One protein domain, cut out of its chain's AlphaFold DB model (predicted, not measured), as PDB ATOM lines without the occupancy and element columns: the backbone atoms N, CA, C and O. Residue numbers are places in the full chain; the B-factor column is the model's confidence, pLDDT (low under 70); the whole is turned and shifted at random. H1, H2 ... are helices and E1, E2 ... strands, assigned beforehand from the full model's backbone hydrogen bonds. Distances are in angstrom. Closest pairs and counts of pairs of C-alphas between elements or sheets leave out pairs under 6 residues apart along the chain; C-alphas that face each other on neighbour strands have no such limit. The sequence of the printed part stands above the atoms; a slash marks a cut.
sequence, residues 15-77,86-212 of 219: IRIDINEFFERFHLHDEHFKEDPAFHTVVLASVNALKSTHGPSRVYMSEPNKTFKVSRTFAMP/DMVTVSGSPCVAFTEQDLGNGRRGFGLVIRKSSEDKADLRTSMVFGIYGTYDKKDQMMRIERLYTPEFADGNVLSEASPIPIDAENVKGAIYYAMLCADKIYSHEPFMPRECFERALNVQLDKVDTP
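AT A GLANCE: This is residues 15 to 77 and 86 to 212 of the 219 residues of an uncharacterized protein of Micavibrio sp (UniProt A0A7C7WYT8). A twisted antiparallel sheet, with the long meander E4 E5 E6 E7 as its main part, has helix H2 across one face and the longer H3 slantwise over the opposite face; H4 folds back on H3 as a helical hairpin. E3 and the first residues of E4 lie toward one end of the longest span. The printed part has 190 residues, with four named helices and seven named strands in the order E1 H1 H2 E2 E3 E4 E5 E6 E7 H3 H4, class mixed. The sheet is branched, E4 having three neighbours. The whole is compact, with a radius of gyration of the C-alphas of 16.2 A, and spans 54 by 39 by 32 A.

IN THESE COORDINATES: The sheet's longest strand, E4, has residues 89 to 104 and measures 44.2 A; C-alpha 89 is at (195.391, 207.916, 247.980). E5 has residues 107 to 118, 32.5 A; E6 128 to 137, 26.7 A; E7 142 to 150, 21.6 A. E4 bends by 57 degrees at residue 94, E5 by 61 degrees at 115 and E7 by 69 degrees at 146. The edge strands are E1, residues 15 to 18 from (205.293, 239.742, 224.610), E2, 57 to 61, and E3, 68 to 71. H1 has residues 19 to 25, H2 37 to 46, H3 169 to 187, 26.2 A, and H4 194 to 202, ending at (216.165, 226.732, 236.555).

HOW THE PARTS SIT: E2 and E3 lie on one side of E4, E5 on the other; N 60 and O 96 are 2.8 A apart, N 68 and O 92 3.0 A. The hairpins E4 and E5, E5 and E6, and E6 and E7 have N 99 and O 111 at 2.8 A, N 110 and O 134 at 2.9 A, and N 149 and O 131 at 2.7 A. E1 and E7 have N 143 and O 17 at 2.8 A. H2, at a height over the sheet of 7.3 A, runs across the strands, at 86 degrees to E2 on the local plane. H3, at 8.3 A, runs slantwise, at 55 degrees to E4 on the local plane. H4 touches residues 174 to 182 of H3, opposite ways at a steep tilt of 40 degrees; their closest C-alphas, of Tyr 178 and Ala 201, are 5.3 A apart. H1 and H4 only graze the sheet. H1, H3 and H4 have every O i to N i+4 pair within hydrogen-bond range, H2 4 of 6.

THE WHOLE: The two C-alphas farthest apart, of Pro 77 and Lys 139, are 56.0 A apart. Residues 78 to 85 are not printed, and C-alphas 77 and 86 are 10.1 A apart across the cut. The links H1 to H2 and E7 to H3 are long. Mean pLDDT of the printed part is 77.0; residues 50 to 54, 62 to 77, 86 to 92, 117 to 126 and 153 to 161 are under 70.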
ATOM      1  N   ILE A  15     204.621 241.011 224.858       86.00
ATOM      2  CA  ILE A  15     205.293 239.742 224.610       86.00
ATOM      3  C   ILE A  15     204.382 238.882 223.748       86.00
ATOM      4  O   ILE A  15     203.254 238.549 224.138       86.00
ATOM      5  N   ARG A  16     204.896 238.518 222.577       89.81
ATOM      6  CA  ARG A  16     204.201 237.657 221.628       89.81
ATOM      7  C   ARG A  16     205.032 236.431 221.300       89.81
ATOM      8  O   ARG A  16     206.256 236.525 221.258       89.81
ATOM      9  N   ILE A  17     204.356 235.324 221.036       91.19
ATOM     10  CA  ILE A  17     204.968 234.089 220.539       91.19
ATOM     11  C   ILE A  17     204.383 233.736 219.177       91.19
ATOM     12  O   ILE A  17     203.202 233.996 218.937       91.19
ATOM     13  N   ASP A  18     205.198 233.155 218.303       92.06
ATOM     14  CA  ASP A  18     204.697 232.514 217.086       92.06
ATOM     15  C   ASP A  18     203.892 231.267 217.480       92.06
ATOM     16  O   ASP A  18     204.412 230.345 218.116       92.06
ATOM     17  N   ILE A  19     202.594 231.262 217.163       92.00
ATOM     18  CA  ILE A  19     201.697 230.178 217.565       92.00
ATOM     19  C   ILE A  19     201.930 228.898 216.755       92.00
ATOM     20  O   ILE A  19     201.721 227.812 217.288       92.00
ATOM     21  N   ASN A  20     202.400 228.999 215.509       91.25
ATOM     22  CA  ASN A  20     202.678 227.825 214.684       91.25
ATOM     23  C   ASN A  20     203.921 227.107 215.197       91.25
ATOM     24  O   ASN A  20     203.881 225.897 215.406       91.25
ATOM     25  N   GLU A  21     204.990 227.853 215.491       91.06
ATOM     26  CA  GLU A  21     206.170 227.254 216.117       91.06
ATOM     27  C   GLU A  21     205.803 226.654 217.482       91.06
ATOM     28  O   GLU A  21     206.232 225.553 217.823       91.06
ATOM     29  N   PHE A  22     204.947 227.327 218.257       91.75
ATOM     30  CA  PHE A  22     204.440 226.773 219.509       91.75
ATOM     31  C   PHE A  22     203.694 225.442 219.293       91.75
ATOM     32  O   PHE A  22     203.910 224.487 220.039       91.75
ATOM     33  N   PHE A  23     202.853 225.339 218.261       91.31
ATOM     34  CA  PHE A  23     202.140 224.104 217.923       91.31
ATOM     35  C   PHE A  23     203.086 222.978 217.505       91.31
ATOM     36  O   PHE A  23     202.892 221.838 217.935       91.31
ATOM     37  N   GLU A  24     204.112 223.291 216.716       90.38
ATOM     38  CA  GLU A  24     205.134 222.335 216.285       90.38
ATOM     39  C   GLU A  24     205.945 221.809 217.474       90.38
ATOM     40  O   GLU A  24     206.059 220.596 217.649       90.38
ATOM     41  N   ARG A  25     206.434 222.699 218.346       89.25
ATOM     42  CA  ARG A  25     207.263 222.340 219.513       89.25
ATOM     43  C   ARG A  25     206.538 221.470 220.527       89.25
ATOM     44  O   ARG A  25     207.164 220.640 221.173       89.25
ATOM     45  N   PHE A  26     205.235 221.675 220.689       90.81
ATOM     46  CA  PHE A  26     204.415 220.876 221.598       90.81
ATOM     47  C   PHE A  26     203.723 219.696 220.909       90.81
ATOM     48  O   PHE A  26     202.960 218.991 221.571       90.81
ATOM     49  N   HIS A  27     203.972 219.466 219.614       89.56
ATOM     50  CA  HIS A  27     203.341 218.406 218.824       89.56
ATOM     51  C   HIS A  27     201.798 218.451 218.872       89.56
ATOM     52  O   HIS A  27     201.128 217.422 218.869       89.56
ATOM     53  N   LEU A  28     201.196 219.647 218.906       89.81
ATOM     54  CA  LEU A  28     199.747 219.809 219.135       89.81
ATOM     55  C   LEU A  28     198.872 219.363 217.953       89.81
ATOM     56  O   LEU A  28     197.664 219.158 218.101       89.81
ATOM     57  N   HIS A  29     199.468 219.204 216.772       86.25
ATOM     58  CA  HIS A  29     198.795 218.661 215.592       86.25
ATOM     59  C   HIS A  29     198.824 217.135 215.514       86.25
ATOM     60  O   HIS A  29     198.093 216.573 214.700       86.25
ATOM     61  N   ASP A  30     199.603 216.478 216.368       85.00
ATOM     62  CA  ASP A  30     199.790 215.034 216.357       85.00
ATOM     63  C   ASP A  30     198.463 214.269 216.553       85.00
ATOM     64  O   ASP A  30     197.536 214.745 217.217       85.00
ATOM     65  N   GLU A  31     198.337 213.084 215.953       81.50
ATOM     66  CA  GLU A  31     197.129 212.256 216.009       81.50
ATOM     67  C   GLU A  31     196.790 211.736 217.412       81.50
ATOM     68  O   GLU A  31     195.636 211.376 217.682       81.50
ATOM     69  N   HIS A  32     197.763 211.706 218.323       82.25
ATOM     70  CA  HIS A  32     197.551 211.298 219.705       82.25
ATOM     71  C   HIS A  32     196.698 212.303 220.493       82.25
ATOM     72  O   HIS A  32     196.035 211.916 221.455       82.25
ATOM     73  N   PHE A  33     196.647 213.569 220.067       85.81
ATOM     74  CA  PHE A  33     195.714 214.547 220.620       85.81
ATOM     75  C   PHE A  33     194.287 214.234 220.159       85.81
ATOM     76  O   PHE A  33     193.933 214.441 218.993       85.81
ATOM     77  N   LYS A  34     193.441 213.763 221.075       86.19
ATOM     78  CA  LYS A  34     192.042 213.424 220.784       86.19
ATOM     79  C   LYS A  34     191.132 214.605 221.086       86.19
ATOM     80  O   LYS A  34     191.341 215.310 222.070       86.19
ATOM     81  N   GLU A  35     190.152 214.838 220.215       85.69
ATOM     82  CA  GLU A  35     189.130 215.862 220.438       85.69
ATOM     83  C   GLU A  35     188.278 215.498 221.655       85.69
ATOM     84  O   GLU A  35     187.758 214.386 221.740       85.69
ATOM     85  N   ASP A  36     188.134 216.439 222.588       82.19
ATOM     86  CA  ASP A  36     187.314 216.247 223.783       82.19
ATOM     87  C   ASP A  36     186.713 217.582 224.256       82.19
ATOM     88  O   ASP A  36     187.379 218.340 224.966       82.19
ATOM     89  N   PRO A  37     185.437 217.860 223.925       75.81
ATOM     90  CA  PRO A  37     184.756 219.094 224.310       75.81
ATOM     91  C   PRO A  37     184.723 219.361 225.820       75.81
ATOM     92  O   PRO A  37     184.611 220.520 226.227       75.81
ATOM     93  N   ALA A  38     184.820 218.327 226.665       77.06
ATOM     94  CA  ALA A  38     184.825 218.502 228.114       77.06
ATOM     95  C   ALA A  38     186.106 219.195 228.602       77.06
ATOM     96  O   ALA A  38     186.084 219.870 229.632       77.06
ATOM     97  N   PHE A  39     187.209 219.091 227.851       79.25
ATOM     98  CA  PHE A  39     188.466 219.746 228.205       79.25
ATOM     99  C   PHE A  39     188.496 221.236 227.864       79.25
ATOM    100  O   PHE A  39     189.296 221.956 228.459       79.25
ATOM    101  N   HIS A  40     187.611 221.736 226.994       84.19
ATOM    102  CA  HIS A  40     187.536 223.167 226.679       84.19
ATOM    103  C   HIS A  40     187.344 224.019 227.942       84.19
ATOM    104  O   HIS A  40     188.143 224.907 228.247       84.19
ATOM    105  N   THR A  41     186.298 223.720 228.718       81.25
ATOM    106  CA  THR A  41     185.964 224.467 229.940       81.25
ATOM    107  C   THR A  41     187.012 224.272 231.027       81.25
ATOM    108  O   THR A  41     187.321 225.218 231.747       81.25
ATOM    109  N   VAL A  42     187.599 223.077 231.111       79.19
ATOM    110  CA  VAL A  42     188.680 222.752 232.046       79.19
ATOM    111  C   VAL A  42     189.919 223.600 231.771       79.19
ATOM    112  O   VAL A  42     190.411 224.256 232.685       79.19
ATOM    113  N   VAL A  43     190.397 223.639 230.522       84.69
ATOM    114  CA  VAL A  43     191.584 224.415 230.131       84.69
ATOM    115  C   VAL A  43     191.361 225.894 230.439       84.69
ATOM    116  O   VAL A  43     192.188 226.512 231.110       84.69
ATOM    117  N   LEU A  44     190.214 226.451 230.027       84.94
ATOM    118  CA  LEU A  44     189.878 227.851 230.291       84.94
ATOM    119  C   LEU A  44     189.730 228.153 231.787       84.94
ATOM    120  O   LEU A  44     190.139 229.228 232.223       84.94
ATOM    121  N   ALA A  45     189.179 227.238 232.586       82.44
ATOM    122  CA  ALA A  45     189.061 227.410 234.033       82.44
ATOM    123  C   ALA A  45     190.431 227.395 234.731       82.44
ATOM    124  O   ALA A  45     190.685 228.252 235.582       82.44
ATOM    125  N   SER A  46     191.328 226.484 234.338       81.62
ATOM    126  CA  SER A  46     192.687 226.372 234.888       81.62
ATOM    127  C   SER A  46     193.501 227.651 234.676       81.62
ATOM    128  O   SER A  46     194.131 228.137 235.610       81.62
ATOM    129  N   VAL A  47     193.399 228.277 233.499       84.06
ATOM    130  CA  VAL A  47     194.032 229.583 233.213       84.06
ATOM    131  C   VAL A  47     193.125 230.781 233.544       84.06
ATOM    132  O   VAL A  47     193.459 231.937 233.271       84.06
ATOM    133  N   ASN A  48     191.964 230.529 234.156       81.81
ATOM    134  CA  ASN A  48     190.959 231.505 234.582       81.81
ATOM    135  C   ASN A  48     190.443 232.437 233.445       81.81
ATOM    136  O   ASN A  48     190.042 233.580 233.675       81.81
ATOM    137  N   ALA A  49     190.453 231.969 232.198       77.88
ATOM    138  CA  ALA A  49     190.097 232.720 230.990       77.88
ATOM    139  C   ALA A  49     188.608 232.631 230.588       77.88
ATOM    140  O   ALA A  49     188.270 232.940 229.446       77.88
ATOM    141  N   LEU A  50     187.715 232.226 231.499       63.62
ATOM    142  CA  LEU A  50     186.302 231.938 231.210       63.62
ATOM    143  C   LEU A  50     185.568 233.141 230.583       63.62
ATOM    144  O   LEU A  50     185.120 234.055 231.275       63.62
ATOM    145  N   LYS A  51     185.446 233.121 229.251       62.44
ATOM    146  CA  LYS A  51     184.617 234.039 228.450       62.44
ATOM    147  C   LYS A  51     183.632 233.302 227.527       62.44
ATOM    148  O   LYS A  51     182.699 233.930 227.043       62.44
ATOM    149  N   SER A  52     183.810 231.997 227.296       62.97
ATOM    150  CA  SER A  52     182.929 231.131 226.492       62.97
ATOM    151  C   SER A  52     183.040 229.675 226.941       62.97
ATOM    152  O   SER A  52     184.055 229.277 227.505       62.97
ATOM    153  N   THR A  53     181.998 228.889 226.672       65.00
ATOM    154  CA  THR A  53     181.944 227.432 226.875       65.00
ATOM    155  C   THR A  53     182.060 226.643 225.568       65.00
ATOM    156  O   THR A  53     181.901 225.425 225.574       65.00
ATOM    157  N   HIS A  54     182.300 227.321 224.443       65.94
ATOM    158  CA  HIS A  54     182.345 226.722 223.111       65.94
ATOM    159  C   HIS A  54     183.689 226.986 222.417       65.94
ATOM    160  O   HIS A  54     184.100 228.140 222.282       65.94
ATOM    161  N   GLY A  55     184.321 225.921 221.917       73.50
ATOM    162  CA  GLY A  55     185.532 225.961 221.096       73.50
ATOM    163  C   GLY A  55     186.144 224.564 220.910       73.50
ATOM    164  O   GLY A  55     185.873 223.673 221.721       73.50
ATOM    165  N   PRO A  56     186.932 224.328 219.843       83.81
ATOM    166  CA  PRO A  56     187.673 223.081 219.687       83.81
ATOM    167  C   PRO A  56     188.661 222.880 220.841       83.81
ATOM    168  O   PRO A  56     189.379 223.790 221.260       83.81
ATOM    169  N   SER A  57     188.708 221.666 221.369       85.50
ATOM    170  CA  SER A  57     189.655 221.272 222.412       85.50
ATOM    171  C   SER A  57     190.187 219.887 222.121       85.50
ATOM    172  O   SER A  57     189.470 219.031 221.597       85.50
ATOM    173  N   ARG A  58     191.467 219.694 222.430       86.69
ATOM    174  CA  ARG A  58     192.157 218.425 222.254       86.69
ATOM    175  C   ARG A  58     193.015 218.134 223.474       86.69
ATOM    176  O   ARG A  58     193.585 219.037 224.087       86.69
ATOM    177  N   VAL A  59     193.121 216.858 223.812       83.94
ATOM    178  CA  VAL A  59     193.896 216.382 224.956       83.94
ATOM    179  C   VAL A  59     194.771 215.204 224.552       83.94
ATOM    180  O   VAL A  59     194.343 214.317 223.815       83.94
ATOM    181  N   TYR A  60     196.003 215.206 225.048       83.00
ATOM    182  CA  TYR A  60     196.909 214.072 225.044       83.00
ATOM    183  C   TYR A  60     197.033 213.558 226.478       83.00
ATOM    184  O   TYR A  60     197.407 214.301 227.391       83.00
ATOM    185  N   MET A  61     196.767 212.271 226.672       73.25
ATOM    186  CA  MET A  61     196.994 211.579 227.939       73.25
ATOM    187  C   MET A  61     198.134 210.584 227.751       73.25
ATOM    188  O   MET A  61     198.050 209.729 226.870       73.25
ATOM    189  N   SER A  62     199.176 210.646 228.587       61.03
ATOM    190  CA  SER A  62     200.099 209.513 228.692       61.03
ATOM    191  C   SER A  62     199.284 208.350 229.251       61.03
ATOM    192  O   SER A  62     198.843 208.460 230.388       61.03
ATOM    193  N   GLU A  63     198.995 207.334 228.434       52.47
ATOM    194  CA  GLU A  63     198.217 206.112 228.723       52.47
ATOM    195  C   GLU A  63     197.421 206.074 230.053       52.47
ATOM    196  O   GLU A  63     198.024 206.055 231.129       52.47
ATOM    197  N   PRO A  64     196.083 205.899 230.031       46.47
ATOM    198  CA  PRO A  64     195.251 205.917 231.244       46.47
ATOM    199  C   PRO A  64     195.696 204.937 232.350       46.47
ATOM    200  O   PRO A  64     195.440 205.192 233.525       46.47
ATOM    201  N   ASN A  65     196.424 203.871 231.995       41.41
ATOM    202  CA  ASN A  65     196.900 202.830 232.910       41.41
ATOM    203  C   ASN A  65     198.250 203.133 233.597       41.41
ATOM    204  O   ASN A  65     198.654 202.378 234.482       41.41
ATOM    205  N   LYS A  66     198.963 204.207 233.225       43.19
ATOM    206  CA  LYS A  66     200.189 204.664 233.909       43.19
ATOM    207  C   LYS A  66     199.864 205.828 234.839       43.19
ATOM    208  O   LYS A  66     200.303 206.962 234.666       43.19
ATOM    209  N   THR A  67     199.046 205.529 235.835       45.94
ATOM    210  CA  THR A  67     198.666 206.460 236.892       45.94
ATOM    211  C   THR A  67     199.873 206.728 237.791       45.94
ATOM    212  O   THR A  67     200.440 205.797 238.367       45.94
ATOM    213  N   PHE A  68     200.266 207.990 237.964       45.00
ATOM    214  CA  PHE A  68     201.207 208.336 239.026       45.00
ATOM    215  C   PHE A  68     200.410 208.432 240.321       45.00
ATOM    216  O   PHE A  68     199.575 209.322 240.493       45.00
ATOM    217  N   LYS A  69     200.645 207.495 241.239       39.25
ATOM    218  CA  LYS A  69     200.102 207.591 242.594       39.25
ATOM    219  C   LYS A  69     200.827 208.723 243.308       39.25
ATOM    220  O   LYS A  69     202.008 208.601 243.623       39.25
ATOM    221  N   VAL A  70     200.132 209.830 243.543       39.19
ATOM    222  CA  VAL A  70     200.617 210.864 244.454       39.19
ATOM    223  C   VAL A  70     199.986 210.564 245.804       39.19
ATOM    224  O   VAL A  70     198.841 210.920 246.064       39.19
ATOM    225  N   SER A  71     200.732 209.884 246.670       35.91
ATOM    226  CA  SER A  71     200.352 209.763 248.075       35.91
ATOM    227  C   SER A  71     200.467 211.148 248.708       35.91
ATOM    228  O   SER A  71     201.570 211.650 248.919       35.91
ATOM    229  N   ARG A  72     199.329 211.800 248.953       39.38
ATOM    230  CA  ARG A  72     199.269 213.064 249.685       39.38
ATOM    231  C   ARG A  72     198.631 212.774 251.035       39.38
ATOM    232  O   ARG A  72     197.443 212.491 251.107       39.38
ATOM    233  N   THR A  73     199.430 212.821 252.094       38.03
ATOM    234  CA  THR A  73     198.920 212.769 253.464       38.03
ATOM    235  C   THR A  73     198.411 214.159 253.809       38.03
ATOM    236  O   THR A  73     199.200 215.094 253.938       38.03
ATOM    237  N   PHE A  74     197.100 214.314 253.933       43.47
ATOM    238  CA  PHE A  74     196.537 215.468 254.619       43.47
ATOM    239  C   PHE A  74     196.113 215.014 256.005       43.47
ATOM    240  O   PHE A  74     195.443 213.995 256.142       43.47
ATOM    241  N   ALA A  75     196.501 215.765 257.032       34.09
ATOM    242  CA  ALA A  75     195.897 215.605 258.341       34.09
ATOM    243  C   ALA A  75     194.460 216.134 258.242       34.09
ATOM    244  O   ALA A  75     194.239 217.345 258.271       34.09
ATOM    245  N   MET A  76     193.480 215.246 258.072       39.69
ATOM    246  CA  MET A  76     192.126 215.600 258.475       39.69
ATOM    247  C   MET A  76     192.137 215.808 259.996       39.69
ATOM    248  O   MET A  76     192.796 215.033 260.693       39.69
ATOM    249  N   PRO A  77     191.464 216.841 260.536       40.47
ATOM    250  CA  PRO A  77     191.263 216.918 261.975       40.47
ATOM    251  C   PRO A  77     190.542 215.635 262.389       40.47
ATOM    252  O   PRO A  77     189.461 215.354 261.867       40.47
ATOM    253  N   ASP A  86     193.040 208.845 258.184       46.16
ATOM    254  CA  ASP A  86     192.635 208.236 256.919       46.16
ATOM    255  C   ASP A  86     193.656 208.550 255.815       46.16
ATOM    256  O   ASP A  86     193.852 209.696 255.391       46.16
ATOM    257  N   MET A  87     194.319 207.506 255.316       45.88
ATOM    258  CA  MET A  87     195.246 207.626 254.196       45.88
ATOM    259  C   MET A  87     194.473 207.695 252.877       45.88
ATOM    260  O   MET A  87     194.215 206.680 252.228       45.88
ATOM    261  N   VAL A  88     194.143 208.908 252.432       44.78
ATOM    262  CA  VAL A  88     193.538 209.123 251.110       44.78
ATOM    263  C   VAL A  88     194.617 209.044 250.026       44.78
ATOM    264  O   VAL A  88     195.516 209.881 249.936       44.78
ATOM    265  N   THR A  89     194.528 208.029 249.164       42.69
ATOM    266  CA  THR A  89     195.391 207.916 247.980       42.69
ATOM    267  C   THR A  89     194.718 208.592 246.792       42.69
ATOM    268  O   THR A  89     193.778 208.044 246.222       42.69
ATOM    269  N   VAL A  90     195.221 209.758 246.381       45.78
ATOM    270  CA  VAL A  90     194.762 210.415 245.151       45.78
ATOM    271  C   VAL A  90     195.535 209.840 243.965       45.78
ATOM    272  O   VAL A  90     196.763 209.930 243.880       45.78
ATOM    273  N   SER A  91     194.802 209.226 243.044       48.38
ATOM    274  CA  SER A  91     195.343 208.667 241.808       48.38
ATOM    275  C   SER A  91     195.114 209.647 240.659       48.38
ATOM    276  O   SER A  91     194.017 210.187 240.513       48.38
ATOM    277  N   GLY A  92     196.150 209.903 239.855       59.69
ATOM    278  CA  GLY A  92     195.988 210.738 238.676       59.69
ATOM    279  C   GLY A  92     197.021 210.551 237.572       59.69
ATOM    280  O   GLY A  92     198.166 210.177 237.826       59.69
ATOM    281  N   SER A  93     196.608 210.822 236.333       70.62
ATOM    282  CA  SER A  93     197.451 210.678 235.137       70.62
ATOM    283  C   SER A  93     197.796 212.051 234.563       70.62
ATOM    284  O   SER A  93     196.900 212.876 234.377       70.62
ATOM    285  N   PRO A  94     199.071 212.370 234.307       79.06
ATOM    286  CA  PRO A  94     199.425 213.643 233.716       79.06
ATOM    287  C   PRO A  94     198.908 213.735 232.283       79.06
ATOM    288  O   PRO A  94     198.902 212.758 231.534       79.06
ATOM    289  N   CYS A  95     198.453 214.921 231.906       83.88
ATOM    290  CA  CYS A  95     197.996 215.184 230.555       83.88
ATOM    291  C   CYS A  95     198.405 216.579 230.091       83.88
ATOM    292  O   CYS A  95     198.561 217.508 230.892       83.88
ATOM    293  N   VAL A  96     198.559 216.695 228.774       89.50
ATOM    294  CA  VAL A  96     198.692 217.964 228.065       89.50
ATOM    295  C   VAL A  96     197.359 218.211 227.379       89.50
ATOM    296  O   VAL A  96     196.897 217.387 226.593       89.50
ATOM    297  N   ALA A  97     196.706 219.323 227.692       89.62
ATOM    298  CA  ALA A  97     195.432 219.688 227.091       89.62
ATOM    299  C   ALA A  97     195.521 221.097 226.532       89.62
ATOM    300  O   ALA A  97     196.073 221.995 227.170       89.62
ATOM    301  N   PHE A  98     194.939 221.303 225.359       92.75
ATOM    302  CA  PHE A  98     194.829 222.629 224.788       92.75
ATOM    303  C   PHE A  98     193.452 222.863 224.195       92.75
ATOM    304  O   PHE A  98     192.677 221.947 223.902       92.75
ATOM    305  N   THR A  99     193.141 224.134 224.025       91.94
ATOM    306  CA  THR A  99     191.916 224.552 223.385       91.94
ATOM    307  C   THR A  99     192.121 225.816 222.584       91.94
ATOM    308  O   THR A  99     192.914 226.685 222.949       91.94
ATOM    309  N   GLU A 100     191.351 225.919 221.513       91.25
ATOM    310  CA  GLU A 100     191.181 227.147 220.770       91.25
ATOM    311  C   GLU A 100     189.728 227.602 220.839       91.25
ATOM    312  O   GLU A 100     188.789 226.809 220.858       91.25
ATOM    313  N   GLN A 101     189.533 228.912 220.873       88.94
ATOM    314  CA  GLN A 101     188.227 229.543 220.935       88.94
ATOM    315  C   GLN A 101     188.118 230.574 219.813       88.94
ATOM    316  O   GLN A 101     189.010 231.404 219.642       88.94
ATOM    317  N   ASP A 102     187.016 230.560 219.061       88.62
ATOM    318  CA  ASP A 102     186.700 231.675 218.166       88.62
ATOM    319  C   ASP A 102     186.288 232.903 218.989       88.62
ATOM    320  O   ASP A 102     185.401 232.815 219.842       88.62
ATOM    321  N   LEU A 103     186.942 234.040 218.746       86.88
ATOM    322  CA  LEU A 103     186.607 235.326 219.367       86.88
ATOM    323  C   LEU A 103     185.942 236.292 218.374       86.88
ATOM    324  O   LEU A 103     185.639 237.429 218.736       86.88
ATOM    325  N   GLY A 104     185.713 235.851 217.134       84.94
ATOM    326  CA  GLY A 104     185.193 236.665 216.044       84.94
ATOM    327  C   GLY A 104     186.265 237.509 215.352       84.94
ATOM    328  O   GLY A 104     187.365 237.732 215.862       84.94
ATOM    329  N   ASN A 105     185.933 237.997 214.153       85.56
ATOM    330  CA  ASN A 105     186.779 238.895 213.352       85.56
ATOM    331  C   ASN A 105     188.201 238.365 213.092       85.56
ATOM    332  O   ASN A 105     189.154 239.133 213.064       85.56
ATOM    333  N   GLY A 106     188.351 237.046 212.930       83.75
ATOM    334  CA  GLY A 106     189.651 236.406 212.690       83.75
ATOM    335  C   GLY A 106     190.514 236.212 213.941       83.75
ATOM    336  O   GLY A 106     191.574 235.594 213.844       83.75
ATOM    337  N   ARG A 107     190.054 236.664 215.114       88.69
ATOM    338  CA  ARG A 107     190.756 236.493 216.389       88.69
ATOM    339  C   ARG A 107     190.447 235.142 217.021       88.69
ATOM    340  O   ARG A 107     189.306 234.678 217.022       88.69
ATOM    341  N   ARG A 108     191.470 234.546 217.619       90.81
ATOM    342  CA  ARG A 108     191.415 233.271 218.332       90.81
ATOM    343  C   ARG A 108     191.925 233.456 219.754       90.81
ATOM    344  O   ARG A 108     192.859 234.220 219.991       90.81
ATOM    345  N   GLY A 109     191.288 232.781 220.701       91.38
ATOM    346  CA  GLY A 109     191.845 232.538 222.026       91.38
ATOM    347  C   GLY A 109     192.509 231.173 222.027       91.38
ATOM    348  O   GLY A 109     191.925 230.230 221.503       91.38
ATOM    349  N   PHE A 110     193.695 231.065 222.607       93.38
ATOM    350  CA  PHE A 110     194.394 229.799 222.783       93.38
ATOM    351  C   PHE A 110     194.710 229.604 224.260       93.38
ATOM    352  O   PHE A 110     195.151 230.537 224.935       93.38
ATOM    353  N   GLY A 111     194.477 228.393 224.754       92.81
ATOM    354  CA  GLY A 111     194.895 227.971 226.080       92.81
ATOM    355  C   GLY A 111     195.586 226.620 226.008       92.81
ATOM    356  O   GLY A 111     195.064 225.713 225.368       92.81
ATOM    357  N   LEU A 112     196.715 226.473 226.695       93.62
ATOM    358  CA  LEU A 112     197.365 225.185 226.927       93.62
ATOM    359  C   LEU A 112     197.623 225.012 228.416       93.62
ATOM    360  O   LEU A 112     198.076 225.938 229.088       93.62
ATOM    361  N   VAL A 113     197.344 223.815 228.918       90.94
ATOM    362  CA  VAL A 113     197.640 223.411 230.288       90.94
ATOM    363  C   VAL A 113     198.344 222.066 230.307       90.94
ATOM    364  O   VAL A 113     198.009 221.152 229.553       90.94
ATOM    365  N   ILE A 114     199.292 221.936 231.226       89.56
ATOM    366  CA  ILE A 114     199.816 220.645 231.663       89.56
ATOM    367  C   ILE A 114     199.294 220.438 233.070       89.56
ATOM    368  O   ILE A 114     199.405 221.329 233.914       89.56
ATOM    369  N   ARG A 115     198.700 219.280 233.334       81.69
ATOM    370  CA  ARG A 115     198.077 218.999 234.628       81.69
ATOM    371  C   ARG A 115     198.270 217.557 235.045       81.69
ATOM    372  O   ARG A 115     198.475 216.687 234.208       81.69
ATOM    373  N   LYS A 116     198.138 217.301 236.345       75.19
ATOM    374  CA  LYS A 116     197.927 215.956 236.887       75.19
ATOM    375  C   LYS A 116     196.419 215.697 236.934       75.19
ATOM    376  O   LYS A 116     195.720 216.342 237.702       75.19
ATOM    377  N   SER A 117     195.881 214.821 236.090       58.47
ATOM    378  CA  SER A 117     194.447 214.507 236.092       58.47
ATOM    379  C   SER A 117     194.083 213.732 237.353       58.47
ATOM    380  O   SER A 117     194.337 212.541 237.388       58.47
ATOM    381  N   SER A 118     193.494 214.356 238.370       53.38
ATOM    382  CA  SER A 118     192.819 213.632 239.455       53.38
ATOM    383  C   SER A 118     191.441 213.156 238.992       53.38
ATOM    384  O   SER A 118     190.761 213.865 238.249       53.38
ATOM    385  N   GLU A 119     191.002 211.980 239.452       48.75
ATOM    386  CA  GLU A 119     189.586 211.578 239.344       48.75
ATOM    387  C   GLU A 119     188.667 212.577 240.076       48.75
ATOM    388  O   GLU A 119     187.529 212.812 239.664       48.75
ATOM    389  N   ASP A 120     189.202 213.252 241.098       44.66
ATOM    390  CA  ASP A 120     188.531 214.339 241.794       44.66
ATOM    391  C   ASP A 120     188.561 215.645 241.001       44.66
ATOM    392  O   ASP A 120     189.602 216.268 240.776       44.66
ATOM    393  N   LYS A 121     187.366 216.110 240.640       47.91
ATOM    394  CA  LYS A 121     187.098 217.399 239.985       47.91
ATOM    395  C   LYS A 121     187.284 218.608 240.915       47.91
ATOM    396  O   LYS A 121     187.018 219.730 240.492       47.91
ATOM    397  N   ALA A 122     187.671 218.388 242.173       45.22
ATOM    398  CA  ALA A 122     187.471 219.358 243.244       45.22
ATOM    399  C   ALA A 122     188.431 220.559 243.214       45.22
ATOM    400  O   ALA A 122     188.068 221.599 243.754       45.22
ATOM    401  N   ASP A 123     189.585 220.492 242.537       54.84
ATOM    402  CA  ASP A 123     190.412 221.690 242.350       54.84
ATOM    403  C   ASP A 123     191.321 221.626 241.102       54.84
ATOM    404  O   ASP A 123     192.385 221.002 241.048       54.84
ATOM    405  N   LEU A 124     190.866 222.291 240.037       56.62
ATOM    406  CA  LEU A 124     191.549 222.347 238.742       56.62
ATOM    407  C   LEU A 124     192.862 223.150 238.778       56.62
ATOM    408  O   LEU A 124     193.655 223.032 237.841       56.62
ATOM    409  N   ARG A 125     193.094 223.974 239.811       58.41
ATOM    410  CA  ARG A 125     194.286 224.833 239.916       58.41
ATOM    411  C   ARG A 125     195.406 224.192 240.716       58.41
ATOM    412  O   ARG A 125     196.564 224.353 240.347       58.41
ATOM    413  N   THR A 126     195.086 223.406 241.739       62.16
ATOM    414  CA  THR A 126     196.097 222.653 242.509       62.16
ATOM    415  C   THR A 126     196.682 221.468 241.741       62.16
ATOM    416  O   THR A 126     197.743 220.957 242.094       62.16
ATOM    417  N   SER A 127     196.016 221.041 240.664       72.19
ATOM    418  CA  SER A 127     196.525 220.029 239.735       72.19
ATOM    419  C   SER A 127     197.287 220.608 238.538       72.19
ATOM    420  O   SER A 127     197.901 219.842 237.785       72.19
ATOM    421  N   MET A 128     197.246 221.931 238.336       80.06
ATOM    422  CA  MET A 128     197.901 222.584 237.207       80.06
ATOM    423  C   MET A 128     199.410 222.645 237.436       80.06
ATOM    424  O   MET A 128     199.899 223.159 238.434       80.06
ATOM    425  N   VAL A 129     200.144 222.108 236.471       84.25
ATOM    426  CA  VAL A 129     201.603 222.110 236.437       84.25
ATOM    427  C   VAL A 129     202.108 223.262 235.577       84.25
ATOM    428  O   VAL A 129     203.128 223.852 235.885       84.25
ATOM    429  N   PHE A 130     201.397 223.605 234.511       90.56
ATOM    430  CA  PHE A 130     201.691 224.755 233.666       90.56
ATOM    431  C   PHE A 130     200.394 225.244 233.035       90.56
ATOM    432  O   PHE A 130     199.511 224.433 232.743       90.56
ATOM    433  N   GLY A 131     200.298 226.547 232.788       92.31
ATOM    434  CA  GLY A 131     199.182 227.127 232.057       92.31
ATOM    435  C   GLY A 131     199.600 228.362 231.277       92.31
ATOM    436  O   GLY A 131     200.224 229.267 231.821       92.31
ATOM    437  N   ILE A 132     199.206 228.440 230.014       93.38
ATOM    438  CA  ILE A 132     199.363 229.639 229.194       93.38
ATOM    439  C   ILE A 132     198.046 229.945 228.497       93.38
ATOM    440  O   ILE A 132     197.368 229.049 227.999       93.38
ATOM    441  N   TYR A 133     197.678 231.222 228.481       93.12
ATOM    442  CA  TYR A 133     196.536 231.720 227.730       93.12
ATOM    443  C   TYR A 133     196.905 232.999 226.994       93.12
ATOM    444  O   TYR A 133     197.540 233.899 227.554       93.12
ATOM    445  N   GLY A 134     196.460 233.100 225.750       92.31
ATOM    446  CA  GLY A 134     196.686 234.267 224.920       92.31
ATOM    447  C   GLY A 134     195.653 234.417 223.819       92.31
ATOM    448  O   GLY A 134     194.806 233.548 223.597       92.31
ATOM    449  N   THR A 135     195.725 235.549 223.128       92.31
ATOM    450  CA  THR A 135     194.906 235.812 221.945       92.31
ATOM    451  C   THR A 135     195.783 236.121 220.745       92.31
ATOM    452  O   THR A 135     196.814 236.780 220.867       92.31
ATOM    453  N   TYR A 136     195.384 235.623 219.579       91.88
ATOM    454  CA  TYR A 136     196.126 235.791 218.334       91.88
ATOM    455  C   TYR A 136     195.178 236.073 217.164       91.88
ATOM    456  O   TYR A 136     193.991 235.740 217.221       91.88
ATOM    457  N   ASP A 137     195.676 236.739 216.124       89.88
ATOM    458  CA  ASP A 137     194.964 236.881 214.849       89.88
ATOM    459  C   ASP A 137     195.415 235.760 213.910       89.88
ATOM    460  O   ASP A 137     196.614 235.523 213.757       89.88
ATOM    461  N   LYS A 138     194.469 235.078 213.257       82.75
ATOM    462  CA  LYS A 138     194.765 233.996 212.307       82.75
ATOM    463  C   LYS A 138     195.606 234.462 211.106       82.75
ATOM    464  O   LYS A 138     196.183 233.632 210.410       82.75
ATOM    465  N   LYS A 139     195.668 235.756 210.800       87.06
ATOM    466  CA  LYS A 139     196.546 236.267 209.738       87.06
ATOM    467  C   LYS A 139     197.977 236.445 210.218       87.06
ATOM    468  O   LYS A 139     198.897 236.063 209.507       87.06
ATOM    469  N   ASP A 140     198.134 236.991 211.417       85.44
ATOM    470  CA  ASP A 140     199.443 237.370 211.938       85.44
ATOM    471  C   ASP A 140     200.147 236.204 212.634       85.44
ATOM    472  O   ASP A 140     201.362 236.236 212.757       85.44
ATOM    473  N   GLN A 141     199.401 235.199 213.116       88.81
ATOM    474  CA  GLN A 141     199.916 234.009 213.819       88.81
ATOM    475  C   GLN A 141     200.782 234.329 215.056       88.81
ATOM    476  O   GLN A 141     201.406 233.459 215.651       88.81
ATOM    477  N   MET A 142     200.755 235.584 215.508       91.81
ATOM    478  CA  MET A 142     201.449 236.051 216.698       91.81
ATOM    479  C   MET A 142     200.481 236.087 217.874       91.81
ATOM    480  O   MET A 142     199.584 236.937 217.934       91.81
ATOM    481  N   MET A 143     200.677 235.190 218.834       92.62
ATOM    482  CA  MET A 143     199.884 235.156 220.053       92.62
ATOM    483  C   MET A 143     200.423 236.124 221.088       92.62
ATOM    484  O   MET A 143     201.535 235.970 221.582       92.62
ATOM    485  N   ARG A 144     199.584 237.081 221.484       92.44
ATOM    486  CA  ARG A 144     199.810 237.894 222.673       92.44
ATOM    487  C   ARG A 144     199.462 237.079 223.908       92.44
ATOM    488  O   ARG A 144     198.317 236.651 224.066       92.44
ATOM    489  N   ILE A 145     200.426 236.921 224.807       91.38
ATOM    490  CA  ILE A 145     200.208 236.222 226.074       91.38
ATOM    491  C   ILE A 145     199.412 237.139 227.005       91.38
ATOM    492  O   ILE A 145     199.785 238.286 227.255       91.38
ATOM    493  N   GLU A 146     198.293 236.637 227.516       90.00
ATOM    494  CA  GLU A 146     197.449 237.350 228.477       90.00
ATOM    495  C   GLU A 146     197.640 236.819 229.896       90.00
ATOM    496  O   GLU A 146     197.489 237.584 230.854       90.00
ATOM    497  N   ARG A 147     197.954 235.524 230.034       90.75
ATOM    498  CA  ARG A 147     198.192 234.861 231.317       90.75
ATOM    499  C   ARG A 147     199.226 233.758 231.174       90.75
ATOM    500  O   ARG A 147     199.220 233.026 230.187       90.75
ATOM    501  N   LEU A 148     200.058 233.629 232.195       90.62
ATOM    502  CA  LEU A 148     201.089 232.613 232.294       90.62
ATOM    503  C   LEU A 148     201.138 232.116 233.736       90.62
ATOM    504  O   LEU A 148     201.125 232.918 234.669       90.62
ATOM    505  N   TYR A 149     201.167 230.802 233.893       89.19
ATOM    506  CA  TYR A 149     201.166 230.102 235.163       89.19
ATOM    507  C   TYR A 149     202.263 229.045 235.146       89.19
ATOM    508  O   TYR A 149     202.345 228.224 234.228       89.19
ATOM    509  N   THR A 150     203.061 229.042 236.200       82.38
ATOM    510  CA  THR A 150     204.007 227.977 236.530       82.38
ATOM    511  C   THR A 150     203.624 227.418 237.896       82.38
ATOM    512  O   THR A 150     202.912 228.089 238.651       82.38
ATOM    513  N   PRO A 151     204.048 226.197 238.238       75.38
ATOM    514  CA  PRO A 151     203.734 225.665 239.543       75.38
ATOM    515  C   PRO A 151     204.557 226.396 240.593       75.38
ATOM    516  O   PRO A 151     205.707 226.774 240.359       75.38
ATOM    517  N   GLU A 152     203.975 226.536 241.772       71.88
ATOM    518  CA  GLU A 152     204.743 226.749 242.983       71.88
ATOM    519  C   GLU A 152     204.969 225.383 243.648       71.88
ATOM    520  O   GLU A 152     204.122 224.483 243.594       71.88
ATOM    521  N   PHE A 153     206.151 225.195 244.229       69.69
ATOM    522  CA  PHE A 153     206.480 223.998 244.995       69.69
ATOM    523  C   PHE A 153     206.602 224.400 246.461       69.69
ATOM    524  O   PHE A 153     207.431 225.243 246.801       69.69
ATOM    525  N   ALA A 154     205.769 223.801 247.312       64.50
ATOM    526  CA  ALA A 154     205.941 223.872 248.760       64.50
ATOM    527  C   ALA A 154     207.106 222.959 249.201       64.50
ATOM    528  O   ALA A 154     207.754 222.323 248.369       64.50
ATOM    529  N   ASP A 155     207.377 222.875 250.506       57.59
ATOM    530  CA  ASP A 155     208.343 221.908 251.039       57.59
ATOM    531  C   ASP A 155     207.938 220.459 250.701       57.59
ATOM    532  O   ASP A 155     206.765 220.080 250.744       57.59
ATOM    533  N   GLY A 156     208.927 219.630 250.348       53.16
ATOM    534  CA  GLY A 156     208.680 218.322 249.730       53.16
ATOM    535  C   GLY A 156     208.176 218.459 248.286       53.16
ATOM    536  O   GLY A 156     207.912 219.546 247.805       53.16
ATOM    537  N   ASN A 157     208.054 217.373 247.524       56.25
ATOM    538  CA  ASN A 157     207.677 217.425 246.095       56.25
ATOM    539  C   ASN A 157     206.187 217.776 245.850       56.25
ATOM    540  O   ASN A 157     205.546 217.247 244.937       56.25
ATOM    541  N   VAL A 158     205.611 218.629 246.694       59.22
ATOM    542  CA  VAL A 158     204.196 218.965 246.748       59.22
ATOM    543  C   VAL A 158     203.943 220.225 245.922       59.22
ATOM    544  O   VAL A 158     204.422 221.307 246.252       59.22
ATOM    545  N   LEU A 159     203.155 220.081 244.855       64.19
ATOM    546  CA  LEU A 159     202.635 221.214 244.086       64.19
ATOM    547  C   LEU A 159     201.685 222.030 244.972       64.19
ATOM    548  O   LEU A 159     200.694 221.482 245.471       64.19
ATOM    549  N   SER A 160     201.973 223.310 245.176       63.00
ATOM    550  CA  SER A 160     200.989 224.260 245.700       63.00
ATOM    551  C   SER A 160     200.080 224.761 244.570       63.00
ATOM    552  O   SER A 160     200.182 224.311 243.426       63.00
ATOM    553  N   GLU A 161     199.116 225.626 244.897       66.94
ATOM    554  CA  GLU A 161     198.255 226.247 243.885       66.94
ATOM    555  C   GLU A 161     199.120 226.985 242.849       66.94
ATOM    556  O   GLU A 161     200.071 227.678 243.205       66.94
ATOM    557  N   ALA A 162     198.823 226.811 241.560       70.19
ATOM    558  CA  ALA A 162     199.567 227.496 240.514       70.19
ATOM    559  C   ALA A 162     199.291 229.009 240.553       70.19
ATOM    560  O   ALA A 162     198.142 229.446 240.429       70.19
ATOM    561  N   SER A 163     200.351 229.811 240.656       72.44
ATOM    562  CA  SER A 163     200.257 231.272 240.689       72.44
ATOM    563  C   SER A 163     200.495 231.890 239.310       72.44
ATOM    564  O   SER A 163     201.304 231.384 238.526       72.44
ATOM    565  N   PRO A 164     199.811 233.003 238.984       84.62
ATOM    566  CA  PRO A 164     200.142 233.775 237.797       84.62
ATOM    567  C   PRO A 164     201.524 234.414 237.968       84.62
ATOM    568  O   PRO A 164     201.793 235.045 238.991       84.62
ATOM    569  N   ILE A 165     202.369 234.312 236.944       86.50
ATOM    570  CA  ILE A 165     203.693 234.944 236.930       86.50
ATOM    571  C   ILE A 165     203.724 236.165 235.997       86.50
ATOM    572  O   ILE A 165     202.883 236.276 235.094       86.50
ATOM    573  N   PRO A 166     204.662 237.112 236.198       88.81
ATOM    574  CA  PRO A 166     204.831 238.249 235.299       88.81
ATOM    575  C   PRO A 166     205.095 237.819 233.850       88.81
ATOM    576  O   PRO A 166     205.786 236.838 233.585       88.81
ATOM    577  N   ILE A 167     204.544 238.579 232.898       89.06
ATOM    578  CA  ILE A 167     204.738 238.343 231.461       89.06
ATOM    579  C   ILE A 167     205.867 239.251 230.971       89.06
ATOM    580  O   ILE A 167     205.650 240.403 230.593       89.06
ATOM    581  N   ASP A 168     207.074 238.704 230.975       87.38
ATOM    582  CA  ASP A 168     208.264 239.239 230.319       87.38
ATOM    583  C   ASP A 168     208.978 238.103 229.570       87.38
ATOM    584  O   ASP A 168     208.620 236.934 229.707       87.38
ATOM    585  N   ALA A 169     209.964 238.424 228.731       84.62
ATOM    586  CA  ALA A 169     210.570 237.401 227.878       84.62
ATOM    587  C   ALA A 169     211.359 236.335 228.645       84.62
ATOM    588  O   ALA A 169     211.442 235.215 228.157       84.62
ATOM    589  N   GLU A 170     211.938 236.658 229.803       85.06
ATOM    590  CA  GLU A 170     212.708 235.685 230.579       85.06
ATOM    591  C   GLU A 170     211.762 234.677 231.233       85.06
ATOM    592  O   GLU A 170     211.905 233.470 231.032       85.06
ATOM    593  N   ASN A 171     210.718 235.180 231.896       87.69
ATOM    594  CA  ASN A 171     209.674 234.361 232.504       87.69
ATOM    595  C   ASN A 171     208.924 233.520 231.464       87.69
ATOM    596  O   ASN A 171     208.699 232.330 231.678       87.69
ATOM    597  N   VAL A 172     208.580 234.100 230.309       89.31
ATOM    598  CA  VAL A 172     207.918 233.372 229.215       89.31
ATOM    599  C   VAL A 172     208.829 232.282 228.657       89.31
ATOM    600  O   VAL A 172     208.383 231.146 228.504       89.31
ATOM    601  N   LYS A 173     210.110 232.582 228.407       88.38
ATOM    602  CA  LYS A 173     211.070 231.596 227.899       88.38
ATOM    603  C   LYS A 173     211.265 230.440 228.876       88.38
ATOM    604  O   LYS A 173     211.162 229.281 228.478       88.38
ATOM    605  N   GLY A 174     211.494 230.751 230.152       88.94
ATOM    606  CA  GLY A 174     211.660 229.752 231.206       88.94
ATOM    607  C   GLY A 174     210.418 228.881 231.387       88.94
ATOM    608  O   GLY A 174     210.529 227.658 231.450       88.94
ATOM    609  N   ALA A 175     209.227 229.486 231.394       90.88
ATOM    610  CA  ALA A 175     207.971 228.761 231.555       90.88
ATOM    611  C   ALA A 175     207.654 227.852 230.356       90.88
ATOM    612  O   ALA A 175     207.211 226.721 230.552       90.88
ATOM    613  N   ILE A 176     207.910 228.308 229.123       92.25
ATOM    614  CA  ILE A 176     207.734 227.476 227.926       92.25
ATOM    615  C   ILE A 176     208.739 226.323 227.922       92.25
ATOM    616  O   ILE A 176     208.341 225.185 227.686       92.25
ATOM    617  N   TYR A 177     210.009 226.576 228.248       91.50
ATOM    618  CA  TYR A 177     211.008 225.510 228.331       91.50
ATOM    619  C   TYR A 177     210.648 224.464 229.391       91.50
ATOM    620  O   TYR A 177     210.702 223.261 229.140       91.50
ATOM    621  N   TYR A 178     210.209 224.919 230.562       91.75
ATOM    622  CA  TYR A 178     209.684 224.052 231.604       91.75
ATOM    623  C   TYR A 178     208.517 223.181 231.105       91.75
ATOM    624  O   TYR A 178     208.489 221.972 231.352       91.75
ATOM    625  N   ALA A 179     207.573 223.778 230.375       93.00
ATOM    626  CA  ALA A 179     206.440 223.064 229.804       93.00
ATOM    627  C   ALA A 179     206.866 222.048 228.733       93.00
ATOM    628  O   ALA A 179     206.320 220.949 228.716       93.00
ATOM    629  N   MET A 180     207.866 222.365 227.903       92.38
ATOM    630  CA  MET A 180     208.445 221.425 226.933       92.38
ATOM    631  C   MET A 180     209.062 220.212 227.638       92.38
ATOM    632  O   MET A 180     208.709 219.083 227.320       92.38
ATOM    633  N   LEU A 181     209.879 220.425 228.678       91.19
ATOM    634  CA  LEU A 181     210.449 219.328 229.477       91.19
ATOM    635  C   LEU A 181     209.367 218.430 230.094       91.19
ATOM    636  O   LEU A 181     209.521 217.209 230.146       91.19
ATOM    637  N   CYS A 182     208.276 219.033 230.571       89.50
ATOM    638  CA  CYS A 182     207.137 218.289 231.101       89.50
ATOM    639  C   CYS A 182     206.420 217.487 230.009       89.50
ATOM    640  O   CYS A 182     206.093 216.322 230.228       89.50
ATOM    641  N   ALA A 183     206.167 218.106 228.855       90.19
ATOM    642  CA  ALA A 183     205.493 217.479 227.727       90.19
ATOM    643  C   ALA A 183     206.304 216.292 227.188       90.19
ATOM    644  O   ALA A 183     205.743 215.210 227.048       90.19
ATOM    645  N   ASP A 184     207.623 216.437 227.025       89.56
ATOM    646  CA  ASP A 184     208.521 215.367 226.571       89.56
ATOM    647  C   ASP A 184     208.430 214.119 227.457       89.56
ATOM    648  O   ASP A 184     208.337 212.995 226.957       89.56
ATOM    649  N   LYS A 185     208.402 214.306 228.784       87.38
ATOM    650  CA  LYS A 185     208.228 213.207 229.749       87.38
ATOM    651  C   LYS A 185     206.881 212.507 229.576       87.38
ATOM    652  O   LYS A 185     206.827 211.278 229.607       87.38
ATOM    653  N   ILE A 186     205.810 213.282 229.384       86.75
ATOM    654  CA  ILE A 186     204.447 212.767 229.192       86.75
ATOM    655  C   ILE A 186     204.356 211.992 227.871       86.75
ATOM    656  O   ILE A 186     203.883 210.856 227.868       86.75
ATOM    657  N   TYR A 187     204.845 212.560 226.769       86.88
ATOM    658  CA  TYR A 187     204.811 211.946 225.438       86.88
ATOM    659  C   TYR A 187     205.691 210.697 225.342       86.88
ATOM    660  O   TYR A 187     205.345 209.747 224.649       86.88
ATOM    661  N   SER A 188     206.802 210.662 226.083       84.62
ATOM    662  CA  SER A 188     207.707 209.504 226.130       84.62
ATOM    663  C   SER A 188     207.260 208.424 227.125       84.62
ATOM    664  O   SER A 188     207.944 207.415 227.290       84.62
ATOM    665  N   HIS A 189     206.126 208.618 227.811       77.94
ATOM    666  CA  HIS A 189     205.627 207.742 228.878       77.94
ATOM    667  C   HIS A 189     206.652 207.467 229.994       77.94
ATOM    668  O   HIS A 189     206.629 206.399 230.622       77.94
ATOM    669  N   GLU A 190     207.552 208.420 230.235       78.69
ATOM    670  CA  GLU A 190     208.538 208.364 231.308       78.69
ATOM    671  C   GLU A 190     207.908 208.758 232.653       78.69
ATOM    672  O   GLU A 190     206.864 209.418 232.690       78.69
ATOM    673  N   PRO A 191     208.540 208.403 233.788       76.62
ATOM    674  CA  PRO A 191     208.122 208.902 235.085       76.62
ATOM    675  C   PRO A 191     208.002 210.433 235.121       76.62
ATOM    676  O   PRO A 191     208.972 211.148 234.866       76.62
ATOM    677  N   PHE A 192     206.807 210.940 235.438       79.56
ATOM    678  CA  PHE A 192     206.515 212.366 235.412       79.56
ATOM    679  C   PHE A 192     206.634 212.996 236.800       79.56
ATOM    680  O   PHE A 192     205.741 212.889 237.646       79.56
ATOM    681  N   MET A 193     207.728 213.728 236.995       79.31
ATOM    682  CA  MET A 193     207.994 214.527 238.185       79.31
ATOM    683  C   MET A 193     208.120 216.009 237.796       79.31
ATOM    684  O   MET A 193     209.159 216.424 237.280       79.31
ATOM    685  N   PRO A 194     207.098 216.847 238.062       80.81
ATOM    686  CA  PRO A 194     207.148 218.275 237.741       80.81
ATOM    687  C   PRO A 194     208.349 218.999 238.348       80.81
ATOM    688  O   PRO A 194     208.937 219.863 237.710       80.81
ATOM    689  N   ARG A 195     208.745 218.626 239.572       82.19
ATOM    690  CA  ARG A 195     209.868 219.269 240.260       82.19
ATOM    691  C   ARG A 195     211.189 219.060 239.529       82.19
ATOM    692  O   ARG A 195     211.940 220.011 239.376       82.19
ATOM    693  N   GLU A 196     211.431 217.860 239.010       84.25
ATOM    694  CA  GLU A 196     212.633 217.574 238.220       84.25
ATOM    695  C   GLU A 196     212.668 218.419 236.942       84.25
ATOM    696  O   GLU A 196     213.710 218.954 236.568       84.25
ATOM    697  N   CYS A 197     211.518 218.591 236.283       87.19
ATOM    698  CA  CYS A 197     211.410 219.463 235.114       87.19
ATOM    699  C   CYS A 197     211.698 220.927 235.490       87.19
ATOM    700  O   CYS A 197     212.379 221.631 234.748       87.19
ATOM    701  N   PHE A 198     211.224 221.370 236.657       85.19
ATOM    702  CA  PHE A 198     211.406 222.734 237.152       85.19
ATOM    703  C   PHE A 198     212.864 223.013 237.522       85.19
ATOM    704  O   PHE A 198     213.438 223.997 237.070       85.19
ATOM    705  N   GLU A 199     213.503 222.110 238.262       84.19
ATOM    706  CA  GLU A 199     214.923 222.205 238.609       84.19
ATOM    707  C   GLU A 199     215.811 222.204 237.360       84.19
ATOM    708  O   GLU A 199     216.772 222.969 237.281       84.19
ATOM    709  N   ARG A 200     215.476 221.404 236.340       84.75
ATOM    710  CA  ARG A 200     216.171 221.451 235.045       84.75
ATOM    711  C   ARG A 200     215.978 222.789 234.332       84.75
ATOM    712  O   ARG A 200     216.943 223.307 233.780       84.75
ATOM    713  N   ALA A 201     214.770 223.350 234.362       85.25
ATOM    714  CA  ALA A 201     214.483 224.650 233.759       85.25
ATOM    715  C   ALA A 201     215.207 225.809 234.469       85.25
ATOM    716  O   ALA A 201     215.612 226.757 233.806       85.25
ATOM    717  N   LEU A 202     215.423 225.723 235.787       81.25
ATOM    718  CA  LEU A 202     216.165 226.732 236.555       81.25
ATOM    719  C   LEU A 202     217.684 226.682 236.333       81.25
ATOM    720  O   LEU A 202     218.357 227.701 236.447       81.25
ATOM    721  N   ASN A 203     218.236 225.504 236.032       77.88
ATOM    722  CA  ASN A 203     219.683 225.285 235.935       77.88
ATOM    723  C   ASN A 203     220.246 225.444 234.511       77.88
ATOM    724  O   ASN A 203     221.381 225.043 234.245       77.88
ATOM    725  N   VAL A 204     219.474 226.011 233.579       78.75
ATOM    726  CA  VAL A 204     219.896 226.213 232.190       78.75
ATOM    727  C   VAL A 204     220.184 227.683 231.899       78.75
ATOM    728  O   VAL A 204     219.543 228.591 232.421       78.75
ATOM    729  N   GLN A 205     221.136 227.922 231.002       77.88
ATOM    730  CA  GLN A 205     221.331 229.235 230.395       77.88
ATOM    731  C   GLN A 205     220.231 229.456 229.351       77.88
ATOM    732  O   GLN A 205     220.281 228.879 228.263       77.88
ATOM    733  N   LEU A 206     219.202 230.236 229.709       72.19
ATOM    734  CA  LEU A 206     217.999 230.410 228.890       72.19
ATOM    735  C   LEU A 206     218.304 230.944 227.488       72.19
ATOM    736  O   LEU A 206     217.618 230.572 226.548       72.19
ATOM    737  N   ASP A 207     219.336 231.761 227.294       70.81
ATOM    738  CA  ASP A 207     219.787 232.252 225.983       70.81
ATOM    739  C   ASP A 207     220.200 231.127 225.019       70.81
ATOM    740  O   ASP A 207     220.044 231.280 223.810       70.81
ATOM    741  N   LYS A 208     220.627 229.974 225.546       74.44
ATOM    742  CA  LYS A 208     221.021 228.783 224.774       74.44
ATOM    743  C   LYS A 208     219.893 227.780 224.559       74.44
ATOM    744  O   LYS A 208     220.098 226.770 223.890       74.44
ATOM    745  N   VAL A 209     218.726 228.030 225.147       75.75
ATOM    746  CA  VAL A 209     217.550 227.185 224.966       75.75
ATOM    747  C   VAL A 209     216.794 227.635 223.729       75.75
ATOM    748  O   VAL A 209     216.483 228.818 223.562       75.75
ATOM    749  N   ASP A 210     216.479 226.662 222.891       77.25
ATOM    750  CA  ASP A 210     215.651 226.840 221.717       77.25
ATOM    751  C   ASP A 210     214.167 226.715 222.112       77.25
ATOM    752  O   ASP A 210     213.687 225.639 222.466       77.25
ATOM    753  N   THR A 211     213.468 227.850 222.143       77.44
ATOM    754  CA  THR A 211     212.041 227.977 222.486       77.44
ATOM    755  C   THR A 211     211.338 228.777 221.392       77.44
ATOM    756  O   THR A 211     212.017 229.607 220.783       77.44
ATOM    757  N   PRO A 212     210.004 228.645 221.229       77.38
ATOM    758  CA  PRO A 212     209.214 229.475 220.321       77.38
ATOM    759  C   PRO A 212     209.635 230.944 220.328       77.38
ATOM    760  O   PRO A 212     209.830 231.517 221.407       77.38
TER     761      PRO A 212